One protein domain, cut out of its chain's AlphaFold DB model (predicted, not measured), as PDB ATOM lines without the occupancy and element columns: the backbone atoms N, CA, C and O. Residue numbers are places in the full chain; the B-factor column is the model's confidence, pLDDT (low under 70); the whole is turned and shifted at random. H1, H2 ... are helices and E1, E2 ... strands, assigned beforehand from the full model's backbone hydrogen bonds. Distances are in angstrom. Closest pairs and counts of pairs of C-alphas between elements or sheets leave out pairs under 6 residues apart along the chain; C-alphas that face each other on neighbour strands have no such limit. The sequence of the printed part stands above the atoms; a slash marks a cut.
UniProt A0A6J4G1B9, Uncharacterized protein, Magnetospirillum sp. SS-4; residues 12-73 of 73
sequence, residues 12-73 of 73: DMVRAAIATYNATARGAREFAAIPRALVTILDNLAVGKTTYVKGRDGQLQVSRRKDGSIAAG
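Overview. This is residues 12 to 73 of the 73 residues of an uncharacterized protein of Magnetospirillum sp. SS-4 (UniProt A0A6J4G1B9). Two helices, H1 and H3, cover one face of a small three-stranded sheet in two layers, with short H2 beyond them, away from the sheet. The 62 printed residues run H1 H2 H3 E1 E2 E3, mixed in class; E1 - E2 - E3 is a meander, each strand antiparallel to the one before. It is compact, radius of gyration of the C-alphas 10.9 A, spanning 29 by 27 by 16 A.

Along the chain. H1, residues 12 to 23, 16.4 A, starts at C-alpha 12 (-60.008, 30.767, 47.610). H2 is residues 29 to 32, H3 36 to 44, E1 50 to 54, E2 59 to 64, 16.5 A, and E3 70 to 72, ending at C-alpha 72 (-52.100, 32.594, 42.232).

Arrangement. H1 is over E2 and E3; its closest C-alphas to E3 are Arg 15 and Ala 72, 6.1 A. H3 is over E2, on the same face. Within hydrogen-bond range are N 51 and O 62, 2.8 A, and N 71 and O 63, 2.8 A. Every O i to N i+4 pair is within range in H1 and H3; H2 is too short.

Size, cuts and confidence. The printed part has no cut; no printed residue is under 70 in pLDDT.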
ATOM      1  N   ASP A  12     -60.280  29.718  46.619       95.19
ATOM      2  CA  ASP A  12     -60.008  30.767  47.610       95.19
ATOM      3  C   ASP A  12     -59.224  30.240  48.811       95.19
ATOM      4  O   ASP A  12     -58.274  30.880  49.259       95.19
ATOM      5  N   MET A  13     -59.535  29.026  49.277       96.06
ATOM      6  CA  MET A  13     -58.738  28.372  50.319       96.06
ATOM      7  C   MET A  13     -57.303  28.114  49.845       96.06
ATOM      8  O   MET A  13     -56.356  28.282  50.613       96.06
ATOM      9  N   VAL A  14     -57.120  27.718  48.579       96.19
ATOM     10  CA  VAL A  14     -55.782  27.523  48.000       96.19
ATOM     11  C   VAL A  14     -55.042  28.860  47.873       96.19
ATOM     12  O   VAL A  14     -53.867  28.919  48.228       96.19
ATOM     13  N   ARG A  15     -55.703  29.948  47.447       96.19
ATOM     14  CA  ARG A  15     -55.108  31.299  47.415       96.19
ATOM     15  C   ARG A  15     -54.666  31.754  48.803       96.19
ATOM     16  O   ARG A  15     -53.545  32.232  48.945       96.19
ATOM     17  N   ALA A  16     -55.510  31.569  49.818       96.06
ATOM     18  CA  ALA A  16     -55.181  31.915  51.198       96.06
ATOM     19  C   ALA A  16     -53.957  31.130  51.696       96.06
ATOM     20  O   ALA A  16     -53.030  31.714  52.250       96.06
ATOM     21  N   ALA A  17     -53.895  29.826  51.418       96.31
ATOM     22  CA  ALA A  17     -52.742  29.000  51.771       96.31
ATOM     23  C   ALA A  17     -51.451  29.429  51.044       96.31
ATOM     24  O   ALA A  17     -50.375  29.413  51.640       96.31
ATOM     25  N   ILE A  18     -51.546  29.853  49.778       96.69
ATOM     26  CA  ILE A  18     -50.417  30.416  49.019       96.69
ATOM     27  C   ILE A  18     -49.966  31.760  49.611       96.69
ATOM     28  O   ILE A  18     -48.767  32.015  49.703       96.69
ATOM     29  N   ALA A  19     -50.899  32.610  50.049       96.75
ATOM     30  CA  ALA A  19     -50.559  33.855  50.734       96.75
ATOM     31  C   ALA A  19     -49.773  33.574  52.025       96.75
ATOM     32  O   ALA A  19     -48.715  34.168  52.233       96.75
ATOM     33  N   THR A  20     -50.217  32.600  52.825       96.88
ATOM     34  CA  THR A  20     -49.480  32.140  54.011       96.88
ATOM     35  C   THR A  20     -48.104  31.583  53.647       96.88
ATOM     36  O   THR A  20     -47.124  31.933  54.302       96.88
ATOM     37  N   TYR A  21     -47.994  30.776  52.584       96.88
ATOM     38  CA  TYR A  21     -46.712  30.237  52.108       96.88
ATOM     39  C   TYR A  21     -45.697  31.344  51.789       96.88
ATOM     40  O   TYR A  21     -44.526  31.214  52.125       96.88
ATOM     41  N   ASN A  22     -46.143  32.433  51.155       96.69
ATOM     42  CA  ASN A  22     -45.272  33.556  50.811       96.69
ATOM     43  C   ASN A  22     -44.917  34.433  52.023       96.69
ATOM     44  O   ASN A  22     -43.826  34.992  52.064       96.69
ATOM     45  N   ALA A  23     -45.844  34.604  52.969       96.19
ATOM     46  CA  ALA A  23     -45.715  35.576  54.056       96.19
ATOM     47  C   ALA A  23     -45.070  35.016  55.333       96.19
ATOM     48  O   ALA A  23     -44.572  35.787  56.151       96.19
ATOM     49  N   THR A  24     -45.106  33.698  55.541       94.44
ATOM     50  CA  THR A  24     -44.730  33.080  56.821       94.44
ATOM     51  C   THR A  24     -43.524  32.158  56.695       94.44
ATOM     52  O   THR A  24     -43.302  31.508  55.674       94.44
ATOM     53  N   ALA A  25     -42.726  32.083  57.762       91.62
ATOM     54  CA  ALA A  25     -41.612  31.146  57.845       91.62
ATOM     55  C   ALA A  25     -42.115  29.704  58.039       91.62
ATOM     56  O   ALA A  25     -43.112  29.469  58.715       91.62
ATOM     57  N   ARG A  26     -41.372  28.713  57.527       87.62
ATOM     58  CA  ARG A  26     -41.761  27.286  57.573       87.62
ATOM     59  C   ARG A  26     -42.022  26.718  58.971       87.62
ATOM     60  O   ARG A  26     -42.775  25.762  59.097       87.62
ATOM     61  N   GLY A  27     -41.368  27.267  59.995       88.56
ATOM     62  CA  GLY A  27     -41.544  26.855  61.390       88.56
ATOM     63  C   GLY A  27     -42.726  27.523  62.097       88.56
ATOM     64  O   GLY A  27     -42.998  27.201  63.250       88.56
ATOM     65  N   ALA A  28     -43.410  28.462  61.438       92.75
ATOM     66  CA  ALA A  28     -44.549  29.158  62.015       92.75
ATOM     67  C   ALA A  28     -45.776  28.238  62.081       92.75
ATOM     68  O   ALA A  28     -45.983  27.369  61.226       92.75
ATOM     69  N   ARG A  29     -46.627  28.456  63.087       91.62
ATOM     70  CA  ARG A  29     -47.849  27.664  63.297       91.62
ATOM     71  C   ARG A  29     -48.794  27.762  62.098       91.62
ATOM     72  O   ARG A  29     -49.440  26.785  61.730       91.62
ATOM     73  N   GLU A  30     -48.849  28.932  61.481       90.75
ATOM     74  CA  GLU A  30     -49.662  29.242  60.311       90.75
ATOM     75  C   GLU A  30     -49.201  28.445  59.086       90.75
ATOM     76  O   GLU A  30     -50.032  27.964  58.314       90.75
ATOM     77  N   PHE A  31     -47.890  28.229  58.938       93.88
ATOM     78  CA  PHE A  31     -47.337  27.429  57.847       93.88
ATOM     79  C   PHE A  31     -47.723  25.949  57.983       93.88
ATOM     80  O   PHE A  31     -48.021  25.290  56.987       93.88
ATOM     81  N   ALA A  32     -47.799  25.430  59.214       91.06
ATOM     82  CA  ALA A  32     -48.215  24.051  59.480       91.06
ATOM     83  C   ALA A  32     -49.675  23.762  59.070       91.06
ATOM     84  O   ALA A  32     -50.040  22.606  58.855       91.06
ATOM     85  N   ALA A  33     -50.512  24.796  58.921       92.25
ATOM     86  CA  ALA A  33     -51.886  24.653  58.443       92.25
ATOM     87  C   ALA A  33     -51.987  24.455  56.916       92.25
ATOM     88  O   ALA A  33     -53.050  24.075  56.418       92.25
ATOM     89  N   ILE A  34     -50.905  24.684  56.163       95.56
ATOM     90  CA  ILE A  34     -50.876  24.495  54.709       95.56
ATOM     91  C   ILE A  34     -50.838  22.989  54.396       95.56
ATOM     92  O   ILE A  34     -50.032  22.258  54.980       95.56
ATOM     93  N   PRO A  35     -51.646  22.491  53.441       95.31
ATOM     94  CA  PRO A  35     -51.578  21.095  53.032       95.31
ATOM     95  C   PRO A  35     -50.189  20.707  52.537       95.31
ATOM     96  O   PRO A  35     -49.629  21.365  51.655       95.31
ATOM     97  N   ARG A  36     -49.648  19.588  53.032       94.19
ATOM     98  CA  ARG A  36     -48.287  19.150  52.674       94.19
ATOM     99  C   ARG A  36     -48.105  18.968  51.169       94.19
ATOM    100  O   ARG A  36     -47.056  19.327  50.639       94.19
ATOM    101  N   ALA A  37     -49.133  18.461  50.487       95.38
ATOM    102  CA  ALA A  37     -49.145  18.317  49.035       95.38
ATOM    103  C   ALA A  37     -48.998  19.670  48.321       95.38
ATOM    104  O   ALA A  37     -48.239  19.768  47.361       95.38
ATOM    105  N   LEU A  38     -49.669  20.720  48.810       96.19
ATOM    106  CA  LEU A  38     -49.521  22.065  48.260       96.19
ATOM    107  C   LEU A  38     -48.092  22.571  48.470       96.19
ATOM    108  O   LEU A  38     -47.464  22.972  47.500       96.19
ATOM    109  N   VAL A  39     -47.542  22.453  49.684       96.50
ATOM    110  CA  VAL A  39     -46.147  22.842  49.968       96.50
ATOM    111  C   VAL A  39     -45.174  22.150  49.010       96.50
ATOM    112  O   VAL A  39     -44.337  22.813  48.410       96.50
ATOM    113  N   THR A  40     -45.310  20.837  48.802       96.88
ATOM    114  CA  THR A  40     -44.442  20.081  47.885       96.88
ATOM    115  C   THR A  40     -44.543  20.574  46.442       96.88
ATOM    116  O   THR A  40     -43.518  20.708  45.776       96.88
ATOM    117  N   ILE A  41     -45.754  20.864  45.952       96.50
ATOM    118  CA  ILE A  41     -45.954  21.409  44.600       96.50
ATOM    119  C   ILE A  41     -45.265  22.769  44.471       96.50
ATOM    120  O   ILE A  41     -44.547  22.997  43.500       96.50
ATOM    121  N   LEU A  42     -45.464  23.658  45.448       96.69
ATOM    122  CA  LEU A  42     -44.880  24.996  45.424       96.69
ATOM    123  C   LEU A  42     -43.353  24.928  45.487       96.69
ATOM    124  O   LEU A  42     -42.694  25.575  44.679       96.69
ATOM    125  N   ASP A  43     -42.790  24.101  46.369       96.38
ATOM    126  CA  ASP A  43     -41.341  23.928  46.548       96.38
ATOM    127  C   ASP A  43     -40.629  23.460  45.277       96.38
ATOM    128  O   ASP A  43     -39.524  23.914  44.993       96.38
ATOM    129  N   ASN A  44     -41.273  22.598  44.492       97.44
ATOM    130  CA  ASN A  44     -40.703  22.057  43.255       97.44
ATOM    131  C   ASN A  44     -41.059  22.875  42.006       97.44
ATOM    132  O   ASN A  44     -40.580  22.573  40.911       97.44
ATOM    133  N   LEU A  45     -41.891  23.913  42.130       97.38
ATOM    134  CA  LEU A  45     -42.202  24.791  41.009       97.38
ATOM    135  C   LEU A  45     -40.990  25.675  40.705       97.38
ATOM    136  O   LEU A  45     -40.679  26.579  41.473       97.38
ATOM    137  N   ALA A  46     -40.313  25.435  39.582       97.69
ATOM    138  CA  ALA A  46     -39.154  26.231  39.183       97.69
ATOM    139  C   ALA A  46     -39.527  27.694  38.871       97.69
ATOM    140  O   ALA A  46     -40.642  28.000  38.444       97.69
ATOM    141  N   VAL A  47     -38.570  28.609  39.057       97.50
ATOM    142  CA  VAL A  47     -38.747  30.043  38.772       97.50
ATOM    143  C   VAL A  47     -39.159  30.259  37.312       97.50
ATOM    144  O   VAL A  47     -38.591  29.675  36.392       97.50
ATOM    145  N   GLY A  48     -40.167  31.106  37.100       96.00
ATOM    146  CA  GLY A  48     -40.722  31.417  35.784       96.00
ATOM    147  C   GLY A  48     -41.628  30.328  35.207       96.00
ATOM    148  O   GLY A  48     -42.069  30.459  34.066       96.00
ATOM    149  N   LYS A  49     -41.906  29.250  35.953       97.69
ATOM    150  CA  LYS A  49     -42.830  28.193  35.529       97.69
ATOM    151  C   LYS A  49     -44.209  28.372  36.146       97.69
ATOM    152  O   LYS A  49     -44.377  28.982  37.204       97.69
ATOM    153  N   THR A  50     -45.177  27.780  35.459       97.31
ATOM    154  CA  THR A  50     -46.593  27.782  35.809       97.31
ATOM    155  C   THR A  50     -47.082  26.345  35.927       97.31
ATOM    156  O   THR A  50     -46.670  25.479  35.158       97.31
ATOM    157  N   THR A  51     -47.967  26.098  36.881       97.19
ATOM    158  CA  THR A  51     -48.674  24.833  37.085       97.19
ATOM    159  C   THR A  51     -50.139  25.108  37.432       97.19
ATOM    160  O   THR A  51     -50.556  26.263  37.544       97.19
ATOM    161  N   TYR A  52     -50.924  24.048  37.610       96.38
ATOM    162  CA  TYR A  52     -52.329  24.129  37.985       96.38
ATOM    163  C   TYR A  52     -52.596  23.315  39.247       96.38
ATOM    164  O   TYR A  52     -52.249  22.138  39.340       96.38
ATOM    165  N   VAL A  53     -53.261  23.937  40.216       96.12
ATOM    166  CA  VAL A  53     -53.737  23.273  41.428       96.12
ATOM    167  C   VAL A  53     -55.238  23.064  41.293       96.12
ATOM    168  O   VAL A  53     -56.020  24.010  41.333       96.12
ATOM    169  N   LYS A  54     -55.664  21.811  41.128       94.62
ATOM    170  CA  LYS A  54     -57.088  21.459  41.073       94.62
ATOM    171  C   LYS A  54     -57.683  21.481  42.478       94.62
ATOM    172  O   LYS A  54     -57.183  20.768  43.340       94.62
ATOM    173  N   GLY A  55     -58.728  22.260  42.711       92.19
ATOM    174  CA  GLY A  55     -59.558  22.277  43.915       92.19
ATOM    175  C   GLY A  55     -60.938  21.655  43.676       92.19
ATOM    176  O   GLY A  55     -61.160  20.956  42.686       92.19
ATOM    177  N   ARG A  56     -61.860  21.911  44.603       94.31
ATOM    178  CA  ARG A  56     -63.265  21.489  44.564       94.31
ATOM    179  C   ARG A  56     -64.057  22.196  43.464       94.31
ATOM    180  O   ARG A  56     -64.892  21.580  42.819       94.31
ATOM    181  N   ASP A  57     -63.799  23.484  43.287       93.75
ATOM    182  CA  ASP A  57     -64.542  24.429  42.446       93.75
ATOM    183  C   ASP A  57     -63.793  24.789  41.151       93.75
ATOM    184  O   ASP A  57     -64.156  25.740  40.464       93.75
ATOM    185  N   GLY A  58     -62.739  24.044  40.804       92.44
ATOM    186  CA  GLY A  58     -62.022  24.215  39.543       92.44
ATOM    187  C   GLY A  58     -60.512  24.092  39.675       92.44
ATOM    188  O   GLY A  58     -59.997  23.492  40.615       92.44
ATOM    189  N   GLN A  59     -59.792  24.637  38.700       94.50
ATOM    190  CA  GLN A  59     -58.333  24.698  38.708       94.50
ATOM    191  C   GLN A  59     -57.880  26.128  38.992       94.50
ATOM    192  O   GLN A  59     -58.491  27.084  38.516       94.50
ATOM    193  N   LEU A  60     -56.813  26.260  39.772       96.31
ATOM    194  CA  LEU A  60     -56.142  27.516  40.064       96.31
ATOM    195  C   LEU A  60     -54.793  27.522  39.349       96.31
ATOM    196  O   LEU A  60     -54.005  26.593  39.541       96.31
ATOM    197  N   GLN A  61     -54.526  28.540  38.536       97.00
ATOM    198  CA  GLN A  61     -53.216  28.698  37.917       97.00
ATOM    199  C   GLN A  61     -52.237  29.259  38.951       97.00
ATOM    200  O   GLN A  61     -52.543  30.224  39.648       97.00
ATOM    201  N   VAL A  62     -51.056  28.657  39.049       97.44
ATOM    202  CA  VAL A  62     -50.035  29.037  40.025       97.44
ATOM    203  C   VAL A  62     -48.698  29.189  39.318       97.44
ATOM    204  O   VAL A  62     -48.299  28.294  38.578       97.44
ATOM    205  N   SER A  63     -47.992  30.295  39.537       97.81
ATOM    206  CA  SER A  63     -46.684  30.546  38.924       97.81
ATOM    207  C   SER A  63     -45.654  31.011  39.946       97.81
ATOM    208  O   SER A  63     -45.987  31.718  40.895       97.81
ATOM    209  N   ARG A  64     -44.389  30.614  39.767       98.31
ATOM    210  CA  ARG A  64     -43.283  31.131  40.585       98.31
ATOM    211  C   ARG A  64     -42.654  32.328  39.885       98.31
ATOM    212  O   ARG A  64     -42.124  32.205  38.779       98.31
ATOM    213  N   ARG A  65     -42.701  33.488  40.531       97.06
ATOM    214  CA  ARG A  65     -42.100  34.732  40.045       97.06
ATOM    215  C   ARG A  65     -40.577  34.705  40.185       97.06
ATOM    216  O   ARG A  65     -40.006  33.848  40.857       97.06
ATOM    217  N   LYS A  66     -39.915  35.665  39.531       96.31
ATOM    218  CA  LYS A  66     -38.449  35.820  39.557       96.31
ATOM    219  C   LYS A  66     -37.895  36.126  40.952       96.31
ATOM    220  O   LYS A  66     -36.775  35.731  41.239       96.31
ATOM    221  N   ASP A  67     -38.688  36.771  41.803       95.19
ATOM    222  CA  ASP A  67     -38.377  37.027  43.217       95.19
ATOM    223  C   ASP A  67     -38.567  35.785  44.115       95.19
ATOM    224  O   ASP A  67     -38.386  35.854  45.327       95.19
ATOM    225  N   GLY A  68     -38.948  34.645  43.531       93.12
ATOM    226  CA  GLY A  68     -39.199  33.397  44.240       93.12
ATOM    227  C   GLY A  68     -40.601  33.279  44.841       93.12
ATOM    228  O   GLY A  68     -40.958  32.173  45.249       93.12
ATOM    229  N   SER A  69     -41.407  34.344  44.847       96.50
ATOM    230  CA  SER A  69     -42.782  34.314  45.357       96.50
ATOM    231  C   SER A  69     -43.720  33.525  44.443       96.50
ATOM    232  O   SER A  69     -43.505  33.401  43.233       96.50
ATOM    233  N   ILE A  70     -44.789  32.986  45.025       97.81
ATOM    234  CA  ILE A  70     -45.831  32.274  44.289       97.81
ATOM    235  C   ILE A  70     -46.993  33.225  43.981       97.81
ATOM    236  O   ILE A  70     -47.605  33.784  44.889       97.81
ATOM    237  N   ALA A  71     -47.340  33.374  42.706       96.69
ATOM    238  CA  ALA A  71     -48.547  34.053  42.254       96.69
ATOM    239  C   ALA A  71     -49.678  33.044  42.021       96.69
ATOM    240  O   ALA A  71     -49.451  31.986  41.434       96.69
ATOM    241  N   ALA A  72     -50.895  33.390  42.441       93.00
ATOM    242  CA  ALA A  72     -52.100  32.594  42.232       93.00
ATOM    243  C   ALA A  72     -53.115  33.393  41.399       93.00
ATOM    244  O   ALA A  72     -53.600  34.425  41.868       93.00
ATOM    245  N   GLY A  73     -53.382  32.926  40.176       79.69
ATOM    246  CA  GLY A  73     -54.288  33.537  39.189       79.69
ATOM    247  C   GLY A  73     -55.743  33.208  39.445       79.69
ATOM    248  O   GLY A  73     -56.054  32.054  39.782       79.69
TER     249      GLY A  73